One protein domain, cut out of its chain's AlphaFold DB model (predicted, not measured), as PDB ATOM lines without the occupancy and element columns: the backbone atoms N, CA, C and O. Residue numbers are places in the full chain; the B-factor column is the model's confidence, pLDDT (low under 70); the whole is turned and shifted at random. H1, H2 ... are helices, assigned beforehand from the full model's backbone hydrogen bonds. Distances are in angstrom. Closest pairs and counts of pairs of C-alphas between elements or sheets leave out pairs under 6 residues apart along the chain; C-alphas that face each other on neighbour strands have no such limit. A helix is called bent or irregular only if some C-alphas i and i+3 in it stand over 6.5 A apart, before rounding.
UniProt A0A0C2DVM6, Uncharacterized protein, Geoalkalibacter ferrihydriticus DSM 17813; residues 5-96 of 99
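AT A GLANCE: This is residues 5 to 96 of the 99 residues of an uncharacterized protein of Geoalkalibacter ferrihydriticus DSM 17813 (UniProt A0A0C2DVM6). The longest helix, H4, runs through the core, and H1, H2 and the short H3 pack on it at steep angles; H1 and H2 also pack on each other, and their centres make a triangle with that of H4. A long loop, residues 55 to 74, with no named element, leads from the end of H3 to the start of H4, its C-alphas 10 to 20 A from the mean of all C-alphas. The printed part has 92 residues with four named helices in the order H1, H2, H3, H4, and no named strand; the class is all helix. The whole is compact, with a radius of gyration of the C-alphas of 13.0 A, and spans 38 by 27 by 26 A.

IN THESE COORDINATES: H1 covers residues 5 to 18, from C-alpha 5 at (226.786, 207.020, 242.697), and is 20.1 A long from first to last C-alpha. H2 follows at residues 28 to 44 and is 24.1 A long; C-alpha 28 is at (238.144, 192.922, 257.530). H3 is residues 49 to 54, 6.8 A long; it is neither bent nor irregular, but only just: C-alphas 51 and 54 are 6.1 A apart. H4, residues 75 to 94, is 28.8 A long and ends with C-alpha 94 at (226.411, 198.861, 246.821).

HOW THE PARTS SIT: H4 is the hub and touches the three other helices. H1 touches residues 87 to 94 of H4 alone, the closest C-alphas being those of Ala 8 and Val 91, 5.0 A apart; they run the same way at a steep tilt of 68 degrees, only just short of about perpendicular. H2 touches residues 80 to 88 of H4 alone, closest at the C-alphas of Ile 39 and Ala 84, 6.2 A apart, opposite ways at a steep tilt of 54 degrees. H3 touches residues 79 to 87 of H4 alone, closest at the C-alphas of Ile 53 and Ala 83, 5.9 A apart, the same way at a steep tilt of 51 degrees. H1 and H2 touch, closest at the C-alphas of Val 11 and Glu 38, 6.3 A apart, opposite ways at a steep tilt of 46 degrees. H2 and H3 are close but not clearly touching, the closest C-alphas, those of Leu 43 and Pro 49, being 6.9 A apart. H1 and H3 are near each other, with 5 pairs of C-alphas within 10 A. In H1, H2, H3 and H4 every O i to N i+4 pair is within hydrogen-bond range.

THE WHOLE: The two C-alphas farthest apart are those of Met 21 and Thr 74, 38.6 A. The printed part has no cut. The link from H1 to H2 is short, that from H2 to H3 tight, and that from H3 to H4 long, with 20 residues. The mean pLDDT of the printed part is 88.3, and residues 66 to 72, in the long link, are under 70.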
ATOM      1  N   GLU A   5     227.051 208.422 243.012       92.94
ATOM      2  CA  GLU A   5     226.786 207.020 242.697       92.94
ATOM      3  C   GLU A   5     227.793 206.448 241.686       92.94
ATOM      4  O   GLU A   5     228.281 205.338 241.862       92.94
ATOM      5  N   GLU A   6     228.168 207.213 240.654       93.69
ATOM      6  CA  GLU A   6     229.178 206.776 239.677       93.69
ATOM      7  C   GLU A   6     230.557 206.568 240.323       93.69
ATOM      8  O   GLU A   6     231.251 205.600 240.004       93.69
ATOM      9  N   LEU A   7     230.950 207.449 241.251       94.25
ATOM     10  CA  LEU A   7     232.208 207.324 241.989       94.25
ATOM     11  C   LEU A   7     232.172 206.105 242.917       94.25
ATOM     12  O   LEU A   7     233.115 205.316 242.913       94.25
ATOM     13  N   ALA A   8     231.068 205.907 243.641       95.19
ATOM     14  CA  ALA A   8     230.877 204.760 244.520       95.19
ATOM     15  C   ALA A   8     230.875 203.433 243.738       95.19
ATOM     16  O   ALA A   8     231.606 202.509 244.090       95.19
ATOM     17  N   ARG A   9     230.155 203.347 242.610       96.06
ATOM     18  CA  ARG A   9     230.181 202.169 241.723       96.06
ATOM     19  C   ARG A   9     231.585 201.880 241.200       96.06
ATOM     20  O   ARG A   9     232.002 200.727 241.181       96.06
ATOM     21  N   ARG A  10     232.341 202.915 240.823       95.19
ATOM     22  CA  ARG A  10     233.726 202.748 240.367       95.19
ATOM     23  C   ARG A  10     234.628 202.186 241.466       95.19
ATOM     24  O   ARG A  10     235.404 201.280 241.176       95.19
ATOM     25  N   VAL A  11     234.532 202.688 242.702       94.88
ATOM     26  CA  VAL A  11     235.255 202.097 243.843       94.88
ATOM     27  C   VAL A  11     234.824 200.641 244.020       94.88
ATOM     28  O   VAL A  11     235.679 199.763 244.058       94.88
ATOM     29  N   ALA A  12     233.517 200.369 244.051       95.50
ATOM     30  CA  ALA A  12     232.971 199.028 244.239       95.50
ATOM     31  C   ALA A  12     233.500 198.025 243.198       95.50
ATOM     32  O   ALA A  12     233.954 196.940 243.554       95.50
ATOM     33  N   GLU A  13     233.528 198.404 241.917       95.62
ATOM     34  CA  GLU A  13     234.102 197.582 240.848       95.62
ATOM     35  C   GLU A  13     235.594 197.293 241.053       95.62
ATOM     36  O   GLU A  13     236.042 196.175 240.794       95.62
ATOM     37  N   ILE A  14     236.372 198.285 241.497       94.44
ATOM     38  CA  ILE A  14     237.804 198.111 241.765       94.44
ATOM     39  C   ILE A  14     238.004 197.156 242.942       94.44
ATOM     40  O   ILE A  14     238.795 196.220 242.823       94.44
ATOM     41  N   VAL A  15     237.268 197.348 244.041       93.44
ATOM     42  CA  VAL A  15     237.341 196.490 245.231       93.44
ATOM     43  C   VAL A  15     236.988 195.051 244.865       93.44
ATOM     44  O   VAL A  15     237.794 194.158 245.110       93.44
ATOM     45  N   CYS A  16     235.868 194.813 244.178       93.62
ATOM     46  CA  CYS A  16     235.474 193.470 243.736       93.62
ATOM     47  C   CYS A  16     236.548 192.764 242.897       93.62
ATOM     48  O   CYS A  16     236.710 191.556 243.006       93.62
ATOM     49  N   ARG A  17     237.301 193.494 242.063       93.62
ATOM     50  CA  ARG A  17     238.374 192.903 241.240       93.62
ATOM     51  C   ARG A  17     239.619 192.523 242.042       93.62
ATOM     52  O   ARG A  17     240.409 191.722 241.550       93.62
ATOM     53  N   GLN A  18     239.827 193.106 243.223       92.81
ATOM     54  CA  GLN A  18     241.001 192.823 244.057       92.81
ATOM     55  C   GLN A  18     240.846 191.557 244.903       92.81
ATOM     56  O   GLN A  18     241.851 190.967 245.295       92.81
ATOM     57  N   PHE A  19     239.614 191.113 245.153       90.81
ATOM     58  CA  PHE A  19     239.344 189.926 245.953       90.81
ATOM     59  C   PHE A  19     238.911 188.762 245.057       90.81
ATOM     60  O   PHE A  19     237.944 188.848 244.311       90.81
ATOM     61  N   ALA A  20     239.618 187.634 245.161       87.88
ATOM     62  CA  ALA A  20     239.266 186.384 244.477       87.88
ATOM     63  C   ALA A  20     238.209 185.556 245.243       87.88
ATOM     64  O   ALA A  20     238.028 184.370 244.973       87.88
ATOM     65  N   MET A  21     237.550 186.168 246.228       88.62
ATOM     66  CA  MET A  21     236.594 185.553 247.146       88.62
ATOM     67  C   MET A  21     235.410 186.501 247.374       88.62
ATOM     68  O   MET A  21     235.542 187.700 247.104       88.62
ATOM     69  N   PRO A  22     234.268 186.005 247.881       89.50
ATOM     70  CA  PRO A  22     233.182 186.871 248.323       89.50
ATOM     71  C   PRO A  22     233.688 187.902 249.341       89.50
ATOM     72  O   PRO A  22     234.371 187.549 250.298       89.50
ATOM     73  N   LEU A  23     233.341 189.179 249.162       89.44
ATOM     74  CA  LEU A  23     233.859 190.257 250.017       89.44
ATOM     75  C   LEU A  23     233.458 190.111 251.492       89.44
ATOM     76  O   LEU A  23     234.194 190.556 252.366       89.44
ATOM     77  N   ILE A  24     232.333 189.449 251.776       88.31
ATOM     78  CA  ILE A  24     231.889 189.145 253.144       88.31
ATOM     79  C   ILE A  24     232.825 188.164 253.873       88.31
ATOM     80  O   ILE A  24     232.840 188.118 255.099       88.31
ATOM     81  N   GLU A  25     233.615 187.391 253.124       88.00
ATOM     82  CA  GLU A  25     234.601 186.436 253.643       88.00
ATOM     83  C   GLU A  25     236.022 187.024 253.671       88.00
ATOM     84  O   GLU A  25     236.937 186.410 254.222       88.00
ATOM     85  N   ALA A  26     236.223 188.211 253.088       89.38
ATOM     86  CA  ALA A  26     237.520 188.865 253.066       89.38
ATOM     87  C   ALA A  26     237.947 189.294 254.485       89.38
ATOM     88  O   ALA A  26     237.114 189.771 255.263       89.38
ATOM     89  N   PRO A  27     239.245 189.198 254.835       89.25
ATOM     90  CA  PRO A  27     239.742 189.726 256.100       89.25
ATOM     91  C   PRO A  27     239.385 191.209 256.248       89.25
ATOM     92  O   PRO A  27     239.748 192.030 255.406       89.25
ATOM     93  N   THR A  28     238.691 191.567 257.333       86.56
ATOM     94  CA  THR A  28     238.144 192.922 257.530       86.56
ATOM     95  C   THR A  28     239.215 194.009 257.448       86.56
ATOM     96  O   THR A  28     238.984 195.055 256.850       86.56
ATOM     97  N   GLY A  29     240.409 193.754 257.997       87.38
ATOM     98  CA  GLY A  29     241.531 194.693 257.919       87.38
ATOM     99  C   GLY A  29     242.006 194.937 256.485       87.38
ATOM    100  O   GLY A  29     242.249 196.085 256.114       87.38
ATOM    101  N   ASP A  30     242.064 193.893 255.659       90.12
ATOM    102  CA  ASP A  30     242.485 194.003 254.259       90.12
ATOM    103  C   ASP A  30     241.420 194.726 253.431       90.12
ATOM    104  O   ASP A  30     241.739 195.645 252.676       90.12
ATOM    105  N   LEU A  31     240.145 194.370 253.620       90.81
ATOM    106  CA  LEU A  31     239.015 195.014 252.949       90.81
ATOM    107  C   LEU A  31     238.938 196.511 253.268       90.81
ATOM    108  O   LEU A  31     238.856 197.329 252.350       90.81
ATOM    109  N   ASN A  32     239.029 196.878 254.548       90.44
ATOM    110  CA  ASN A  32     239.022 198.274 254.980       90.44
ATOM    111  C   ASN A  32     240.235 199.034 254.427       90.44
ATOM    112  O   ASN A  32     240.090 200.162 253.960       90.44
ATOM    113  N   SER A  33     241.417 198.409 254.408       90.94
ATOM    114  CA  SER A  33     242.635 199.018 253.854       90.94
ATOM    115  C   SER A  33     242.522 199.276 252.350       90.94
ATOM    116  O   SER A  33     242.954 200.321 251.858       90.94
ATOM    117  N   VAL A  34     241.927 198.339 251.609       93.25
ATOM    118  CA  VAL A  34     241.665 198.503 250.177       93.25
ATOM    119  C   VAL A  34     240.639 199.616 249.952       93.25
ATOM    120  O   VAL A  34     240.930 200.538 249.194       93.25
ATOM    121  N   LEU A  35     239.494 199.593 250.642       92.88
ATOM    122  CA  LEU A  35     238.471 200.647 250.556       92.88
ATOM    123  C   LEU A  35     239.073 202.037 250.800       92.88
ATOM    124  O   LEU A  35     238.956 202.921 249.950       92.88
ATOM    125  N   ALA A  36     239.791 202.193 251.912       92.00
ATOM    126  CA  ALA A  36     240.492 203.411 252.297       92.00
ATOM    127  C   ALA A  36     241.419 203.935 251.188       92.00
ATOM    128  O   ALA A  36     241.393 205.123 250.843       92.00
ATOM    129  N   ARG A  37     242.228 203.044 250.599       94.06
ATOM    130  CA  ARG A  37     243.170 203.389 249.529       94.06
ATOM    131  C   ARG A  37     242.453 203.828 248.255       94.06
ATOM    132  O   ARG A  37     242.797 204.875 247.708       94.06
ATOM    133  N   GLU A  38     241.479 203.056 247.779       95.00
ATOM    134  CA  GLU A  38     240.798 203.343 246.510       95.00
ATOM    135  C   GLU A  38     239.939 204.617 246.596       95.00
ATOM    136  O   GLU A  38     239.936 205.432 245.668       95.00
ATOM    137  N   ILE A  39     239.270 204.848 247.733       94.81
ATOM    138  CA  ILE A  39     238.518 206.085 247.995       94.81
ATOM    139  C   ILE A  39     239.461 207.290 247.991       94.81
ATOM    140  O   ILE A  39     239.198 208.275 247.297       94.81
ATOM    141  N   SER A  40     240.593 207.196 248.694       91.94
ATOM    142  CA  SER A  40     241.596 208.269 248.733       91.94
ATOM    143  C   SER A  40     242.134 208.602 247.338       91.94
ATOM    144  O   SER A  40     242.261 209.776 246.984       91.94
ATOM    145  N   GLN A  41     242.402 207.585 246.511       92.75
ATOM    146  CA  GLN A  41     242.848 207.786 245.131       92.75
ATOM    147  C   GLN A  41     241.793 208.504 244.284       92.75
ATOM    148  O   GLN A  41     242.121 209.471 243.593       92.75
ATOM    149  N   ILE A  42     240.523 208.093 244.356       92.81
ATOM    150  CA  ILE A  42     239.440 208.757 243.614       92.81
ATOM    151  C   ILE A  42     239.263 210.209 244.064       92.81
ATOM    152  O   ILE A  42     239.154 211.105 243.220       92.81
ATOM    153  N   LEU A  43     239.295 210.469 245.371       90.81
ATOM    154  CA  LEU A  43     239.157 211.822 245.906       90.81
ATOM    155  C   LEU A  43     240.311 212.736 245.496       90.81
ATOM    156  O   LEU A  43     240.065 213.891 245.159       90.81
ATOM    157  N   SER A  44     241.541 212.218 245.417       90.31
ATOM    158  CA  SER A  44     242.711 212.992 244.967       90.31
ATOM    159  C   SER A  44     242.592 213.523 243.530       90.31
ATOM    160  O   SER A  44     243.294 214.457 243.141       90.31
ATOM    161  N   HIS A  45     241.693 212.941 242.732       90.38
ATOM    162  CA  HIS A  45     241.416 213.330 241.349       90.38
ATOM    163  C   HIS A  45     240.022 213.940 241.163       90.38
ATOM    164  O   HIS A  45     239.616 214.219 240.032       90.38
ATOM    165  N   THR A  46     239.281 214.156 242.251       90.94
ATOM    166  CA  THR A  46     237.946 214.752 242.220       90.94
ATOM    167  C   THR A  46     238.073 216.271 242.377       90.94
ATOM    168  O   THR A  46     238.453 216.733 243.450       90.94
ATOM    169  N   PRO A  47     237.763 217.081 241.343       89.81
ATOM    170  CA  PRO A  47     238.043 218.523 241.356       89.81
ATOM    171  C   PRO A  47     237.160 219.328 242.322       89.81
ATOM    172  O   PRO A  47     237.536 220.423 242.719       89.81
ATOM    173  N   ASP A  48     235.990 218.798 242.688       91.81
ATOM    174  CA  ASP A  48     235.067 219.419 243.644       91.81
ATOM    175  C   ASP A  48     234.358 218.327 244.463       91.81
ATOM    176  O   ASP A  48     233.245 217.919 244.113       91.81
ATOM    177  N   PRO A  49     235.005 217.792 245.517       92.12
ATOM    178  CA  PRO A  49     234.408 216.758 246.359       92.12
ATOM    179  C   PRO A  49     233.144 217.251 247.069       92.12
ATOM    180  O   PRO A  49     232.190 216.493 247.229       92.12
ATOM    181  N   TYR A  50     233.099 218.533 247.444       92.25
ATOM    182  CA  TYR A  50     231.928 219.107 248.093       92.25
ATOM    183  C   TYR A  50     230.709 219.078 247.169       92.25
ATOM    184  O   TYR A  50     229.683 218.503 247.527       92.25
ATOM    185  N   GLY A  51     230.814 219.643 245.965       93.00
ATOM    186  CA  GLY A  51     229.693 219.706 245.029       93.00
ATOM    187  C   GLY A  51     229.304 218.356 244.425       93.00
ATOM    188  O   GLY A  51     228.146 218.181 244.045       93.00
ATOM    189  N   GLN A  52     230.235 217.402 244.329       93.50
ATOM    190  CA  GLN A  52     229.969 216.086 243.732       93.50
ATOM    191  C   GLN A  52     229.436 215.067 244.741       93.50
ATOM    192  O   GLN A  52     228.536 214.299 244.403       93.50
ATOM    193  N   ILE A  53     229.953 215.075 245.973       93.56
ATOM    194  CA  ILE A  53     229.690 214.020 246.960       93.56
ATOM    195  C   ILE A  53     228.830 214.543 248.117       93.56
ATOM    196  O   ILE A  53     227.866 213.879 248.496       93.56
ATOM    197  N   ILE A  54     229.145 215.729 248.653       93.06
ATOM    198  CA  ILE A  54     228.629 216.199 249.952       93.06
ATOM    199  C   ILE A  54     227.323 216.996 249.834       93.06
ATOM    200  O   ILE A  54     226.383 216.721 250.571       93.06
ATOM    201  N   ARG A  55     227.267 218.004 248.950       92.44
ATOM    202  CA  ARG A  55     226.243 219.073 248.951       92.44
ATOM    203  C   ARG A  55     224.799 218.560 248.997       92.44
ATOM    204  O   ARG A  55     223.969 219.163 249.665       92.44
ATOM    205  N   ASP A  56     224.536 217.463 248.297       89.94
ATOM    206  CA  ASP A  56     223.206 216.877 248.120       89.94
ATOM    207  C   ASP A  56     223.160 215.438 248.688       89.94
ATOM    208  O   ASP A  56     222.535 214.539 248.120       89.94
ATOM    209  N   TRP A  57     223.919 215.161 249.755       92.94
ATOM    210  CA  TRP A  57     223.838 213.891 250.483       92.94
ATOM    211  C   TRP A  57     222.722 213.944 251.530       92.94
ATOM    212  O   TRP A  57     222.705 214.812 252.397       92.94
ATOM    213  N   ASP A  58     221.777 213.017 251.413       90.88
ATOM    214  CA  ASP A  58     220.551 212.900 252.209       90.88
ATOM    215  C   ASP A  58     220.689 211.944 253.406       90.88
ATOM    216  O   ASP A  58     219.729 211.725 254.147       90.88
ATOM    217  N   GLY A  59     221.884 211.382 253.606       88.06
ATOM    218  CA  GLY A  59     222.191 210.514 254.734       88.06
ATOM    219  C   GLY A  59     222.289 211.243 256.078       88.06
ATOM    220  O   GLY A  59     222.218 212.467 256.195       88.06
ATOM    221  N   LEU A  60     222.451 210.454 257.135       88.12
ATOM    222  CA  LEU A  60     222.520 210.907 258.522       88.12
ATOM    223  C   LEU A  60     223.933 210.706 259.065       88.12
ATOM    224  O   LEU A  60     224.558 209.683 258.812       88.12
ATOM    225  N   ALA A  61     224.421 211.638 259.887       84.44
ATOM    226  CA  ALA A  61     225.797 211.601 260.400       84.44
ATOM    227  C   ALA A  61     226.170 210.284 261.113       84.44
ATOM    228  O   ALA A  61     227.298 209.827 260.988       84.44
ATOM    229  N   HIS A  62     225.223 209.636 261.803       83.50
ATOM    230  CA  HIS A  62     225.456 208.358 262.496       83.50
ATOM    231  C   HIS A  62     225.700 207.167 261.554       83.50
ATOM    232  O   HIS A  62     225.989 206.070 262.018       83.50
ATOM    233  N   GLN A  63     225.496 207.350 260.250       87.31
ATOM    234  CA  GLN A  63     225.733 206.329 259.236       87.31
ATOM    235  C   GLN A  63     227.189 206.293 258.765       87.31
ATOM    236  O   GLN A  63     227.579 205.342 258.094       87.31
ATOM    237  N   LEU A  64     227.957 207.338 259.076       86.38
ATOM    238  CA  LEU A  64     229.343 207.482 258.670       86.38
ATOM    239  C   LEU A  64     230.261 206.901 259.738       86.38
ATOM    240  O   LEU A  64     230.125 207.236 260.916       86.38
ATOM    241  N   ASP A  65     231.230 206.096 259.312       74.62
ATOM    242  CA  ASP A  65     232.342 205.723 260.174       74.62
ATOM    243  C   ASP A  65     233.337 206.895 260.204       74.62
ATOM    244  O   ASP A  65     233.991 207.231 259.213       74.62
ATOM    245  N   LEU A  66     233.370 207.619 261.324       64.38
ATOM    246  CA  LEU A  66     234.086 208.892 261.454       64.38
ATOM    247  C   LEU A  66     235.605 208.719 261.629       64.38
ATOM    248  O   LEU A  66     236.270 209.681 261.993       64.38
ATOM    249  N   ALA A  67     236.182 207.546 261.365       55.97
ATOM    250  CA  ALA A  67     237.559 207.170 261.721       55.97
ATOM    251  C   ALA A  67     238.712 207.950 261.025       55.97
ATOM    252  O   ALA A  67     239.868 207.557 261.128       55.97
ATOM    253  N   TRP A  68     238.451 209.076 260.353       59.62
ATOM    254  CA  TRP A  68     239.413 209.759 259.468       59.62
ATOM    255  C   TRP A  68     240.001 211.088 260.001       59.62
ATOM    256  O   TRP A  68     240.712 211.787 259.283       59.62
ATOM    257  N   TRP A  69     239.711 211.467 261.247       56.59
ATOM    258  CA  TRP A  69     239.916 212.822 261.798       56.59
ATOM    259  C   TRP A  69     241.191 213.045 262.637       56.59
ATOM    260  O   TRP A  69     241.299 214.055 263.329       56.59
ATOM    261  N   GLU A  70     242.194 212.166 262.569       52.25
ATOM    262  CA  GLU A  70     243.347 212.197 263.494       52.25
ATOM    263  C   GLU A  70     244.464 213.232 263.183       52.25
ATOM    264  O   GLU A  70     245.583 213.098 263.672       52.25
ATOM    265  N   SER A  71     244.223 214.302 262.411       54.47
ATOM    266  CA  SER A  71     245.243 215.357 262.198       54.47
ATOM    267  C   SER A  71     244.657 216.761 261.988       54.47
ATOM    268  O   SER A  71     243.508 216.893 261.572       54.47
ATOM    269  N   GLU A  72     245.438 217.802 262.335       57.09
ATOM    270  CA  GLU A  72     245.042 219.226 262.371       57.09
ATOM    271  C   GLU A  72     244.146 219.618 261.179       57.09
ATOM    272  O   GLU A  72     244.629 219.663 260.047       57.09
ATOM    273  N   PRO A  73     242.842 219.888 261.389       70.81
ATOM    274  CA  PRO A  73     241.893 219.896 260.288       70.81
ATOM    275  C   PRO A  73     241.953 221.225 259.538       70.81
ATOM    276  O   PRO A  73     241.307 222.210 259.904       70.81
ATOM    277  N   THR A  74     242.696 221.264 258.435       81.69
ATOM    278  CA  THR A  74     242.465 222.312 257.435       81.69
ATOM    279  C   THR A  74     241.056 222.145 256.847       81.69
ATOM    280  O   THR A  74     240.572 221.015 256.725       81.69
ATOM    281  N   PRO A  75     240.378 223.225 256.413       83.81
ATOM    282  CA  PRO A  75     239.061 223.115 255.780       83.81
ATOM    283  C   PRO A  75     239.019 222.106 254.622       83.81
ATOM    284  O   PRO A  75     238.040 221.385 254.455       83.81
ATOM    285  N   ASN A  76     240.112 222.003 253.861       84.38
ATOM    286  CA  ASN A  76     240.244 221.029 252.785       84.38
ATOM    287  C   ASN A  76     240.237 219.578 253.299       84.38
ATOM    288  O   ASN A  76     239.558 218.730 252.728       84.38
ATOM    289  N   GLN A  77     240.943 219.285 254.393       84.31
ATOM    290  CA  GLN A  77     240.950 217.945 254.991       84.31
ATOM    291  C   GLN A  77     239.587 217.559 255.567       84.31
ATOM    292  O   GLN A  77     239.205 216.399 255.457       84.31
ATOM    293  N   ILE A  78     238.823 218.517 256.104       85.38
ATOM    294  CA  ILE A  78     237.442 218.267 256.551       85.38
ATOM    295  C   ILE A  78     236.569 217.836 255.367       85.38
ATOM    296  O   ILE A  78     235.857 216.838 255.454       85.38
ATOM    297  N   VAL A  79     236.645 218.563 254.246       89.69
ATOM    298  CA  VAL A  79     235.891 218.233 253.027       89.69
ATOM    299  C   VAL A  79     236.291 216.859 252.493       89.69
ATOM    300  O   VAL A  79     235.420 216.057 252.170       89.69
ATOM    301  N   LEU A  80     237.589 216.561 252.430       89.56
ATOM    302  CA  LEU A  80     238.074 215.267 251.950       89.56
ATOM    303  C   LEU A  80     237.676 214.116 252.877       89.56
ATOM    304  O   LEU A  80     237.216 213.091 252.384       89.56
ATOM    305  N   GLY A  81     237.794 214.289 254.196       89.56
ATOM    306  CA  GLY A  81     237.400 213.277 255.177       89.56
ATOM    307  C   GLY A  81     235.900 212.985 255.134       89.56
ATOM    308  O   GLY A  81     235.497 211.826 255.089       89.56
ATOM    309  N   LEU A  82     235.064 214.024 255.053       90.81
ATOM    310  CA  LEU A  82     233.617 213.850 254.922       90.81
ATOM    311  C   LEU A  82     233.242 213.193 253.586       90.81
ATOM    312  O   LEU A  82     232.417 212.283 253.558       90.81
ATOM    313  N   ALA A  83     233.868 213.611 252.481       92.62
ATOM    314  CA  ALA A  83     233.657 212.981 251.182       92.62
ATOM    315  C   ALA A  83     234.083 211.502 251.182       92.62
ATOM    316  O   ALA A  83     233.400 210.678 250.576       92.62
ATOM    317  N   ALA A  84     235.173 211.159 251.877       93.19
ATOM    318  CA  ALA A  84     235.642 209.784 252.021       93.19
ATOM    319  C   ALA A  84     234.642 208.926 252.794       93.19
ATOM    320  O   ALA A  84     234.249 207.878 252.293       93.19
ATOM    321  N   ALA A  85     234.172 209.402 253.947       92.62
ATOM    322  CA  ALA A  85     233.203 208.677 254.762       92.62
ATOM    323  C   ALA A  85     231.871 208.458 254.019       92.62
ATOM    324  O   ALA A  85     231.308 207.365 254.056       92.62
ATOM    325  N   ILE A  86     231.385 209.474 253.291       94.25
ATOM    326  CA  ILE A  86     230.175 209.348 252.461       94.25
ATOM    327  C   ILE A  86     230.389 208.330 251.338       94.25
ATOM    328  O   ILE A  86     229.536 207.473 251.119       94.25
ATOM    329  N   LEU A  87     231.517 208.391 250.621       93.94
ATOM    330  CA  LEU A  87     231.805 207.410 249.573       93.94
ATOM    331  C   LEU A  87     231.937 205.998 250.138       93.94
ATOM    332  O   LEU A  87     231.417 205.067 249.534       93.94
ATOM    333  N   GLU A  88     232.592 205.829 251.284       94.56
ATOM    334  CA  GLU A  88     232.705 204.534 251.949       94.56
ATOM    335  C   GLU A  88     231.327 203.952 252.262       94.56
ATOM    336  O   GLU A  88     231.052 202.799 251.925       94.56
ATOM    337  N   TYR A  89     230.440 204.764 252.838       94.62
ATOM    338  CA  TYR A  89     229.063 204.377 253.116       94.62
ATOM    339  C   TYR A  89     228.325 203.892 251.858       94.62
ATOM    340  O   TYR A  89     227.734 202.811 251.859       94.62
ATOM    341  N   GLU A  90     228.387 204.668 250.775       94.81
ATOM    342  CA  GLU A  90     227.730 204.346 249.502       94.81
ATOM    343  C   GLU A  90     228.308 203.067 248.877       94.81
ATOM    344  O   GLU A  90     227.576 202.224 248.360       94.81
ATOM    345  N   VAL A  91     229.626 202.874 248.962       94.88
ATOM    346  CA  VAL A  91     230.299 201.670 248.462       94.88
ATOM    347  C   VAL A  91     229.882 200.440 249.258       94.88
ATOM    348  O   VAL A  91     229.545 199.418 248.662       94.88
ATOM    349  N   ARG A  92     229.858 200.530 250.593       94.62
ATOM    350  CA  ARG A  92     229.402 199.433 251.457       94.62
ATOM    351  C   ARG A  92     227.944 199.077 251.184       94.62
ATOM    352  O   ARG A  92     227.621 197.896 251.146       94.62
ATOM    353  N   LEU A  93     227.090 200.069 250.921       93.88
ATOM    354  CA  LEU A  93     225.711 199.846 250.486       93.88
ATOM    355  C   LEU A  93     225.621 199.096 249.152       93.88
ATOM    356  O   LEU A  93     224.860 198.140 249.044       93.88
ATOM    357  N   ILE A  94     226.392 199.510 248.144       94.75
ATOM    358  CA  ILE A  94     226.411 198.861 246.821       94.75
ATOM    359  C   ILE A  94     226.882 197.406 246.920       94.75
ATOM    360  O   ILE A  94     226.390 196.545 246.192       94.75
ATOM    361  N   LEU A  95     227.854 197.144 247.793       93.25
ATOM    362  CA  LEU A  95     228.488 195.839 247.959       93.25
ATOM    363  C   LEU A  95     227.795 194.933 248.991       93.25
ATOM    364  O   LEU A  95     228.270 193.820 249.203       93.25
ATOM    365  N   ASP A  96     226.711 195.397 249.622       92.94
ATOM    366  CA  ASP A  96     226.012 194.706 250.718       92.94
ATOM    367  C   ASP A  96     226.962 194.294 251.866       92.94
ATOM    368  O   ASP A  96     226.945 193.172 252.373       92.94
TER     369      ASP A  96